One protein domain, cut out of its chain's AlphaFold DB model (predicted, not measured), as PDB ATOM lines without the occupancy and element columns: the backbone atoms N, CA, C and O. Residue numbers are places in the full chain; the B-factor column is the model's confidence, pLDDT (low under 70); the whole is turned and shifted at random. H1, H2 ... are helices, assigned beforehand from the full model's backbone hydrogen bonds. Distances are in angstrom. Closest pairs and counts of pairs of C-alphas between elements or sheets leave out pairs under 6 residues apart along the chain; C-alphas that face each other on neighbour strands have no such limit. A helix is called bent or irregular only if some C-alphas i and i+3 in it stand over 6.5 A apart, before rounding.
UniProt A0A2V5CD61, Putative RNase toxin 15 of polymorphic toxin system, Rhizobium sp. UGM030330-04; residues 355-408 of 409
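AT A GLANCE: This is residues 355 to 408 of the 409 residues of the protein "Putative RNase toxin 15 of polymorphic toxin system" of Rhizobium sp. UGM030330-04 (UniProt A0A2V5CD61). Three helices joined end to end make an open, flat frame round an empty middle: H2 is the short base, and H1 and H3 are two arms from its ends whose far ends come back near each other, where the frame nearly closes. The corners at both ends of H2 are tight links, and the helices have few contacts. The printed part has 54 residues with three named helices, in the order H1, H2, H3, and no named strand; the class is all helix. The whole is loose, with a radius of gyration of the C-alphas of 13.1 A and spans of 35 by 25 by 12 A.

IN THESE COORDINATES: H1 is residues 355 to 369, 20.9 A long from first to last C-alpha, and begins at C-alpha 355 at (-45.453, 20.955, -21.557). H2 is residues 373 to 385, 18.4 A long, and begins at C-alpha 373 at (-34.510, 6.229, -43.911). H3 is residues 387 to 407, 30.4 A long, and ends at C-alpha 407 at (-37.307, 15.173, -10.690). H3 has a kink of 31 degrees near residue 394 and is irregular, but only just: C-alphas 393 and 396 are 6.6 A apart.

HOW THE PARTS SIT: H1 and H2 are close but not clearly touching, at a steep tilt of 66 degrees, opposite ways; their closest C-alphas are those of Leu 368 and Met 376, 7.8 A apart. H2 and H3 are close but not clearly touching, at 66 degrees, with C-alphas of Tyr 383 and Met 390 closest at 6.2 A. H1 and H3 are close but not clearly touching, at 52 degrees, with C-alphas of Glu 356 and Tyr 405 closest at 7.9 A. Every O i to N i+4 pair is within hydrogen-bond range in H1 and H2, and 15 of 17 in H3.

THE WHOLE: The C-alphas farthest apart are those of Ala 385 and Asp 408, 36.2 A. The printed part has no cut, and both links are tight. Mean pLDDT of the printed part is 83.7; residue 408 is under 70.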
ATOM      1  N   ASP A 355     -46.844  20.604 -21.283       80.25
ATOM      2  CA  ASP A 355     -45.453  20.955 -21.557       80.25
ATOM      3  C   ASP A 355     -44.598  19.691 -21.685       80.25
ATOM      4  O   ASP A 355     -43.836  19.557 -22.644       80.25
ATOM      5  N   GLU A 356     -44.849  18.684 -20.844       80.62
ATOM      6  CA  GLU A 356     -44.267  17.348 -21.011       80.62
ATOM      7  C   GLU A 356     -44.703  16.689 -22.327       80.62
ATOM      8  O   GLU A 356     -43.905  16.052 -23.018       80.62
ATOM      9  N   PHE A 357     -45.968  16.862 -22.722       80.56
ATOM     10  CA  PHE A 357     -46.451  16.342 -23.999       80.56
ATOM     11  C   PHE A 357     -45.717  16.975 -25.193       80.56
ATOM     12  O   PHE A 357     -45.288  16.260 -26.102       80.56
ATOM     13  N   LYS A 358     -45.528  18.301 -25.188       80.81
ATOM     14  CA  LYS A 358     -44.773  19.005 -26.238       80.81
ATOM     15  C   LYS A 358     -43.316  18.557 -26.281       80.81
ATOM     16  O   LYS A 358     -42.824  18.230 -27.357       80.81
ATOM     17  N   ARG A 359     -42.656  18.447 -25.123       82.19
ATOM     18  CA  ARG A 359     -41.280  17.944 -25.022       82.19
ATOM     19  C   ARG A 359     -41.147  16.538 -25.617       82.19
ATOM     20  O   ARG A 359     -40.200  16.265 -26.349       82.19
ATOM     21  N   GLN A 360     -42.088  15.634 -25.332       79.38
ATOM     22  CA  GLN A 360     -42.074  14.284 -25.905       79.38
ATOM     23  C   GLN A 360     -42.233  14.290 -27.430       79.38
ATOM     24  O   GLN A 360     -41.578  13.492 -28.101       79.38
ATOM     25  N   MET A 361     -43.061  15.184 -27.976       81.06
ATOM     26  CA  MET A 361     -43.206  15.353 -29.425       81.06
ATOM     27  C   MET A 361     -41.913  15.865 -30.067       81.06
ATOM     28  O   MET A 361     -41.468  15.287 -31.055       81.06
ATOM     29  N   GLU A 362     -41.263  16.870 -29.474       82.50
ATOM     30  CA  GLU A 362     -39.977  17.392 -29.962       82.50
ATOM     31  C   GLU A 362     -38.869  16.332 -29.910       82.50
ATOM     32  O   GLU A 362     -38.100  16.190 -30.858       82.50
ATOM     33  N   LEU A 363     -38.808  15.528 -28.843       80.75
ATOM     34  CA  LEU A 363     -37.845  14.428 -28.736       80.75
ATOM     35  C   LEU A 363     -38.081  13.342 -29.792       80.75
ATOM     36  O   LEU A 363     -37.122  12.789 -30.336       80.75
ATOM     37  N   GLN A 364     -39.343  13.027 -30.099       81.69
ATOM     38  CA  GLN A 364     -39.682  12.080 -31.163       81.69
ATOM     39  C   GLN A 364     -39.320  12.638 -32.538       81.69
ATOM     40  O   GLN A 364     -38.729  11.920 -33.342       81.69
ATOM     41  N   GLU A 365     -39.626  13.910 -32.788       81.94
ATOM     42  CA  GLU A 365     -39.291  14.607 -34.026       81.94
ATOM     43  C   GLU A 365     -37.775  14.664 -34.241       81.94
ATOM     44  O   GLU A 365     -37.287  14.256 -35.293       81.94
ATOM     45  N   GLN A 366     -37.007  15.067 -33.227       84.94
ATOM     46  CA  GLN A 366     -35.545  15.067 -33.286       84.94
ATOM     47  C   GLN A 366     -34.987  13.655 -33.494       84.94
ATOM     48  O   GLN A 366     -34.075  13.460 -34.294       84.94
ATOM     49  N   GLY A 367     -35.546  12.651 -32.811       82.31
ATOM     50  CA  GLY A 367     -35.149  11.254 -32.980       82.31
ATOM     51  C   GLY A 367     -35.407  10.723 -34.392       82.31
ATOM     52  O   GLY A 367     -34.575   9.994 -34.928       82.31
ATOM     53  N   LEU A 368     -36.530  11.108 -35.004       78.06
ATOM     54  CA  LEU A 368     -36.886  10.768 -36.383       78.06
ATOM     55  C   LEU A 368     -35.993  11.492 -37.393       78.06
ATOM     56  O   LEU A 368     -35.467  10.849 -38.296       78.06
ATOM     57  N   ASN A 369     -35.768  12.793 -37.208       80.06
ATOM     58  CA  ASN A 369     -34.939  13.606 -38.099       80.06
ATOM     59  C   ASN A 369     -33.463  13.183 -38.070       80.06
ATOM     60  O   ASN A 369     -32.776  13.267 -39.086       80.06
ATOM     61  N   ASN A 370     -32.980  12.681 -36.931       86.62
ATOM     62  CA  ASN A 370     -31.623  12.150 -36.794       86.62
ATOM     63  C   ASN A 370     -31.470  10.709 -37.320       86.62
ATOM     64  O   ASN A 370     -30.352  10.196 -37.384       86.62
ATOM     65  N   MET A 371     -32.566  10.029 -37.672       82.94
ATOM     66  CA  MET A 371     -32.548   8.643 -38.134       82.94
ATOM     67  C   MET A 371     -32.465   8.574 -39.659       82.94
ATOM     68  O   MET A 371     -33.173   9.281 -40.373       82.94
ATOM     69  N   SER A 372     -31.640   7.669 -40.191       90.94
ATOM     70  CA  SER A 372     -31.620   7.462 -41.641       90.94
ATOM     71  C   SER A 372     -32.886   6.723 -42.116       90.94
ATOM     72  O   SER A 372     -33.429   5.884 -41.385       90.94
ATOM     73  N   PRO A 373     -33.337   6.926 -43.371       83.81
ATOM     74  CA  PRO A 373     -34.510   6.229 -43.911       83.81
ATOM     75  C   PRO A 373     -34.412   4.694 -43.834       83.81
ATOM     76  O   PRO A 373     -35.404   4.004 -43.599       83.81
ATOM     77  N   GLN A 374     -33.200   4.145 -43.979       85.56
ATOM     78  CA  GLN A 374     -32.937   2.705 -43.878       85.56
ATOM     79  C   GLN A 374     -33.118   2.186 -42.445       85.56
ATOM     80  O   GLN A 374     -33.682   1.111 -42.235       85.56
ATOM     81  N   GLN A 375     -32.673   2.957 -41.449       87.19
ATOM     82  CA  GLN A 375     -32.857   2.622 -40.039       87.19
ATOM     83  C   GLN A 375     -34.334   2.691 -39.636       87.19
ATOM     84  O   GLN A 375     -34.811   1.808 -38.923       87.19
ATOM     85  N   MET A 376     -35.078   3.678 -40.147       85.19
ATOM     86  CA  MET A 376     -36.518   3.800 -39.911       85.19
ATOM     87  C   MET A 376     -37.281   2.577 -40.440       85.19
ATOM     88  O   MET A 376     -38.067   1.980 -39.703       85.19
ATOM     89  N   LEU A 377     -36.999   2.143 -41.675       86.00
ATOM     90  CA  LEU A 377     -37.601   0.940 -42.262       86.00
ATOM     91  C   LEU A 377     -37.264  -0.327 -41.464       86.00
ATOM     92  O   LEU A 377     -38.139  -1.158 -41.220       86.00
ATOM     93  N   ALA A 378     -36.020  -0.465 -40.999       88.19
ATOM     94  CA  ALA A 378     -35.615  -1.597 -40.168       88.19
ATOM     95  C   ALA A 378     -36.342  -1.611 -38.811       88.19
ATOM     96  O   ALA A 378     -36.762  -2.670 -38.337       88.19
ATOM     97  N   ASN A 379     -36.529  -0.445 -38.188       85.00
ATOM     98  CA  ASN A 379     -37.266  -0.314 -36.932       85.00
ATOM     99  C   ASN A 379     -38.759  -0.602 -37.118       85.00
ATOM    100  O   ASN A 379     -39.351  -1.314 -36.304       85.00
ATOM    101  N   GLN A 380     -39.346  -0.134 -38.221       85.94
ATOM    102  CA  GLN A 380     -40.722  -0.450 -38.591       85.94
ATOM    103  C   GLN A 380     -40.906  -1.959 -38.801       85.94
ATOM    104  O   GLN A 380     -41.840  -2.542 -38.253       85.94
ATOM    105  N   ALA A 381     -39.990  -2.614 -39.519       88.19
ATOM    106  CA  ALA A 381     -40.029  -4.057 -39.741       88.19
ATOM    107  C   ALA A 381     -39.938  -4.850 -38.424       88.19
ATOM    108  O   ALA A 381     -40.699  -5.796 -38.220       88.19
ATOM    109  N   LYS A 382     -39.070  -4.430 -37.492       86.50
ATOM    110  CA  LYS A 382     -38.972  -5.031 -36.148       86.50
ATOM    111  C   LYS A 382     -40.258  -4.858 -35.340       86.50
ATOM    112  O   LYS A 382     -40.689  -5.800 -34.678       86.50
ATOM    113  N   TYR A 383     -40.879  -3.681 -35.409       85.31
ATOM    114  CA  TYR A 383     -42.146  -3.429 -34.730       85.31
ATOM    115  C   TYR A 383     -43.278  -4.289 -35.300       85.31
ATOM    116  O   TYR A 383     -44.008  -4.910 -34.533       85.31
ATOM    117  N   LEU A 384     -43.392  -4.382 -36.629       88.56
ATOM    118  CA  LEU A 384     -44.397  -5.216 -37.295       88.56
ATOM    119  C   LEU A 384     -44.208  -6.709 -36.994       88.56
ATOM    120  O   LEU A 384     -45.193  -7.431 -36.872       88.56
ATOM    121  N   ALA A 385     -42.962  -7.162 -36.831       90.44
ATOM    122  CA  ALA A 385     -42.655  -8.548 -36.493       90.44
ATOM    123  C   ALA A 385     -43.050  -8.927 -35.054       90.44
ATOM    124  O   ALA A 385     -43.483 -10.055 -34.822       90.44
ATOM    125  N   ASN A 386     -42.910  -8.018 -34.078       91.19
ATOM    126  CA  ASN A 386     -43.312  -8.277 -32.691       91.19
ATOM    127  C   ASN A 386     -43.770  -7.002 -31.947       91.19
ATOM    128  O   ASN A 386     -43.018  -6.440 -31.141       91.19
ATOM    129  N   PRO A 387     -45.029  -6.571 -32.144       87.81
ATOM    130  CA  PRO A 387     -45.540  -5.347 -31.529       87.81
ATOM    131  C   PRO A 387     -45.590  -5.416 -29.996       87.81
ATOM    132  O   PRO A 387     -45.325  -4.428 -29.312       87.81
ATOM    133  N   ALA A 388     -45.930  -6.587 -29.443       86.94
ATOM    134  CA  ALA A 388     -46.071  -6.785 -28.002       86.94
ATOM    135  C   ALA A 388     -44.711  -6.766 -27.286       86.94
ATOM    136  O   ALA A 388     -44.563  -6.094 -26.268       86.94
ATOM    137  N   GLY A 389     -43.702  -7.437 -27.852       88.44
ATOM    138  CA  GLY A 389     -42.343  -7.452 -27.306       88.44
ATOM    139  C   GLY A 389     -41.673  -6.079 -27.358       88.44
ATOM    140  O   GLY A 389     -41.080  -5.647 -26.372       88.44
ATOM    141  N   MET A 390     -41.835  -5.347 -28.465       83.88
ATOM    142  CA  MET A 390     -41.304  -3.984 -28.574       83.88
ATOM    143  C   MET A 390     -41.975  -3.024 -27.583       83.88
ATOM    144  O   MET A 390     -41.298  -2.175 -27.002       83.88
ATOM    145  N   ARG A 391     -43.281  -3.186 -27.323       83.56
ATOM    146  CA  ARG A 391     -43.989  -2.397 -26.304       83.56
ATOM    147  C   ARG A 391     -43.464  -2.699 -24.894       83.56
ATOM    148  O   ARG A 391     -43.154  -1.753 -24.173       83.56
ATOM    149  N   ALA A 392     -43.268  -3.973 -24.555       87.38
ATOM    150  CA  ALA A 392     -42.720  -4.394 -23.262       87.38
ATOM    151  C   ALA A 392     -41.294  -3.870 -23.005       87.38
ATOM    152  O   ALA A 392     -40.954  -3.537 -21.874       87.38
ATOM    153  N   LEU A 393     -40.468  -3.741 -24.051       86.38
ATOM    154  CA  LEU A 393     -39.141  -3.119 -23.953       86.38
ATOM    155  C   LEU A 393     -39.212  -1.591 -23.793       86.38
ATOM    156  O   LEU A 393     -38.382  -1.002 -23.105       86.38
ATOM    157  N   SER A 394     -40.194  -0.942 -24.425       83.12
ATOM    158  CA  SER A 394     -40.340   0.521 -24.398       83.12
ATOM    159  C   SER A 394     -40.928   1.063 -23.092       83.12
ATOM    160  O   SER A 394     -40.577   2.160 -22.667       83.12
ATOM    161  N   GLU A 395     -41.794   0.297 -22.434       85.06
ATOM    162  CA  GLU A 395     -42.519   0.710 -21.232       85.06
ATOM    163  C   GLU A 395     -41.611   1.113 -20.049       85.06
ATOM    164  O   GLU A 395     -41.804   2.211 -19.517       85.06
ATOM    165  N   PRO A 396     -40.572   0.339 -19.660       90.56
ATOM    166  CA  PRO A 396     -39.670   0.753 -18.584       90.56
ATOM    167  C   PRO A 396     -38.827   1.982 -18.953       90.56
ATOM    168  O   PRO A 396     -38.541   2.808 -18.088       90.56
ATOM    169  N   LEU A 397     -38.462   2.148 -20.230       85.06
ATOM    170  CA  LEU A 397     -37.715   3.320 -20.703       85.06
ATOM    171  C   LEU A 397     -38.570   4.590 -20.644       85.06
ATOM    172  O   LEU A 397     -38.104   5.628 -20.181       85.06
ATOM    173  N   GLN A 398     -39.840   4.493 -21.042       81.06
ATOM    174  CA  GLN A 398     -40.800   5.591 -20.927       81.06
ATOM    175  C   GLN A 398     -41.084   5.946 -19.463       81.06
ATOM    176  O   GLN A 398     -41.195   7.123 -19.126       81.06
ATOM    177  N   ALA A 399     -41.184   4.946 -18.582       82.31
ATOM    178  CA  ALA A 399     -41.363   5.172 -17.152       82.31
ATOM    179  C   ALA A 399     -40.152   5.889 -16.534       82.31
ATOM    180  O   ALA A 399     -40.340   6.830 -15.763       82.31
ATOM    181  N   LYS A 400     -38.931   5.494 -16.917       86.81
ATOM    182  CA  LYS A 400     -37.695   6.151 -16.485       86.81
ATOM    183  C   LYS A 400     -37.625   7.604 -16.965       86.81
ATOM    184  O   LYS A 400     -37.430   8.490 -16.143       86.81
ATOM    185  N   ALA A 401     -37.875   7.860 -18.251       80.38
ATOM    186  CA  ALA A 401     -37.883   9.218 -18.804       80.38
ATOM    187  C   ALA A 401     -38.915  10.123 -18.105       80.38
ATOM    188  O   ALA A 401     -38.634  11.275 -17.783       80.38
ATOM    189  N   ARG A 402     -40.093   9.573 -17.782       77.88
ATOM    190  CA  ARG A 402     -41.131  10.283 -17.020       77.88
ATOM    191  C   ARG A 402     -40.705  10.583 -15.581       77.88
ATOM    192  O   ARG A 402     -41.115  11.598 -15.028       77.88
ATOM    193  N   GLN A 403     -39.943   9.691 -14.947       82.56
ATOM    194  CA  GLN A 403     -39.390   9.931 -13.610       82.56
ATOM    195  C   GLN A 403     -38.297  11.001 -13.638       82.56
ATOM    196  O   GLN A 403     -38.289  11.853 -12.759       82.56
ATOM    197  N   GLU A 404     -37.425  10.988 -14.648       82.62
ATOM    198  CA  GLU A 404     -36.397  12.019 -14.847       82.62
ATOM    199  C   GLU A 404     -37.033  13.409 -14.994       82.62
ATOM    200  O   GLU A 404     -36.646  14.319 -14.269       82.62
ATOM    201  N   TYR A 405     -38.079  13.552 -15.817       77.62
ATOM    202  CA  TYR A 405     -38.816  14.817 -15.950       77.62
ATOM    203  C   TYR A 405     -39.432  15.307 -14.633       77.62
ATOM    204  O   TYR A 405     -39.370  16.481 -14.302       77.62
ATOM    205  N   ARG A 406     -40.020  14.405 -13.840       78.38
ATOM    206  CA  ARG A 406     -40.633  14.789 -12.556       78.38
ATOM    207  C   ARG A 406     -39.621  15.262 -11.514       78.38
ATOM    208  O   ARG A 406     -40.023  15.945 -10.576       78.38
ATOM    209  N   ASN A 407     -38.364  14.846 -11.641       79.88
ATOM    210  CA  ASN A 407     -37.307  15.173 -10.690       79.88
ATOM    211  C   ASN A 407     -36.548  16.456 -11.078       79.88
ATOM    212  O   ASN A 407     -36.084  17.140 -10.173       79.88
ATOM    213  N   ASP A 408     -36.477  16.786 -12.374       65.19
ATOM    214  CA  ASP A 408     -35.930  18.035 -12.929       65.19
ATOM    215  C   ASP A 408     -36.899  18.582 -14.008       65.19
ATOM    216  O   ASP A 408     -36.749  18.236 -15.189       65.19
TER     217      ASP A 408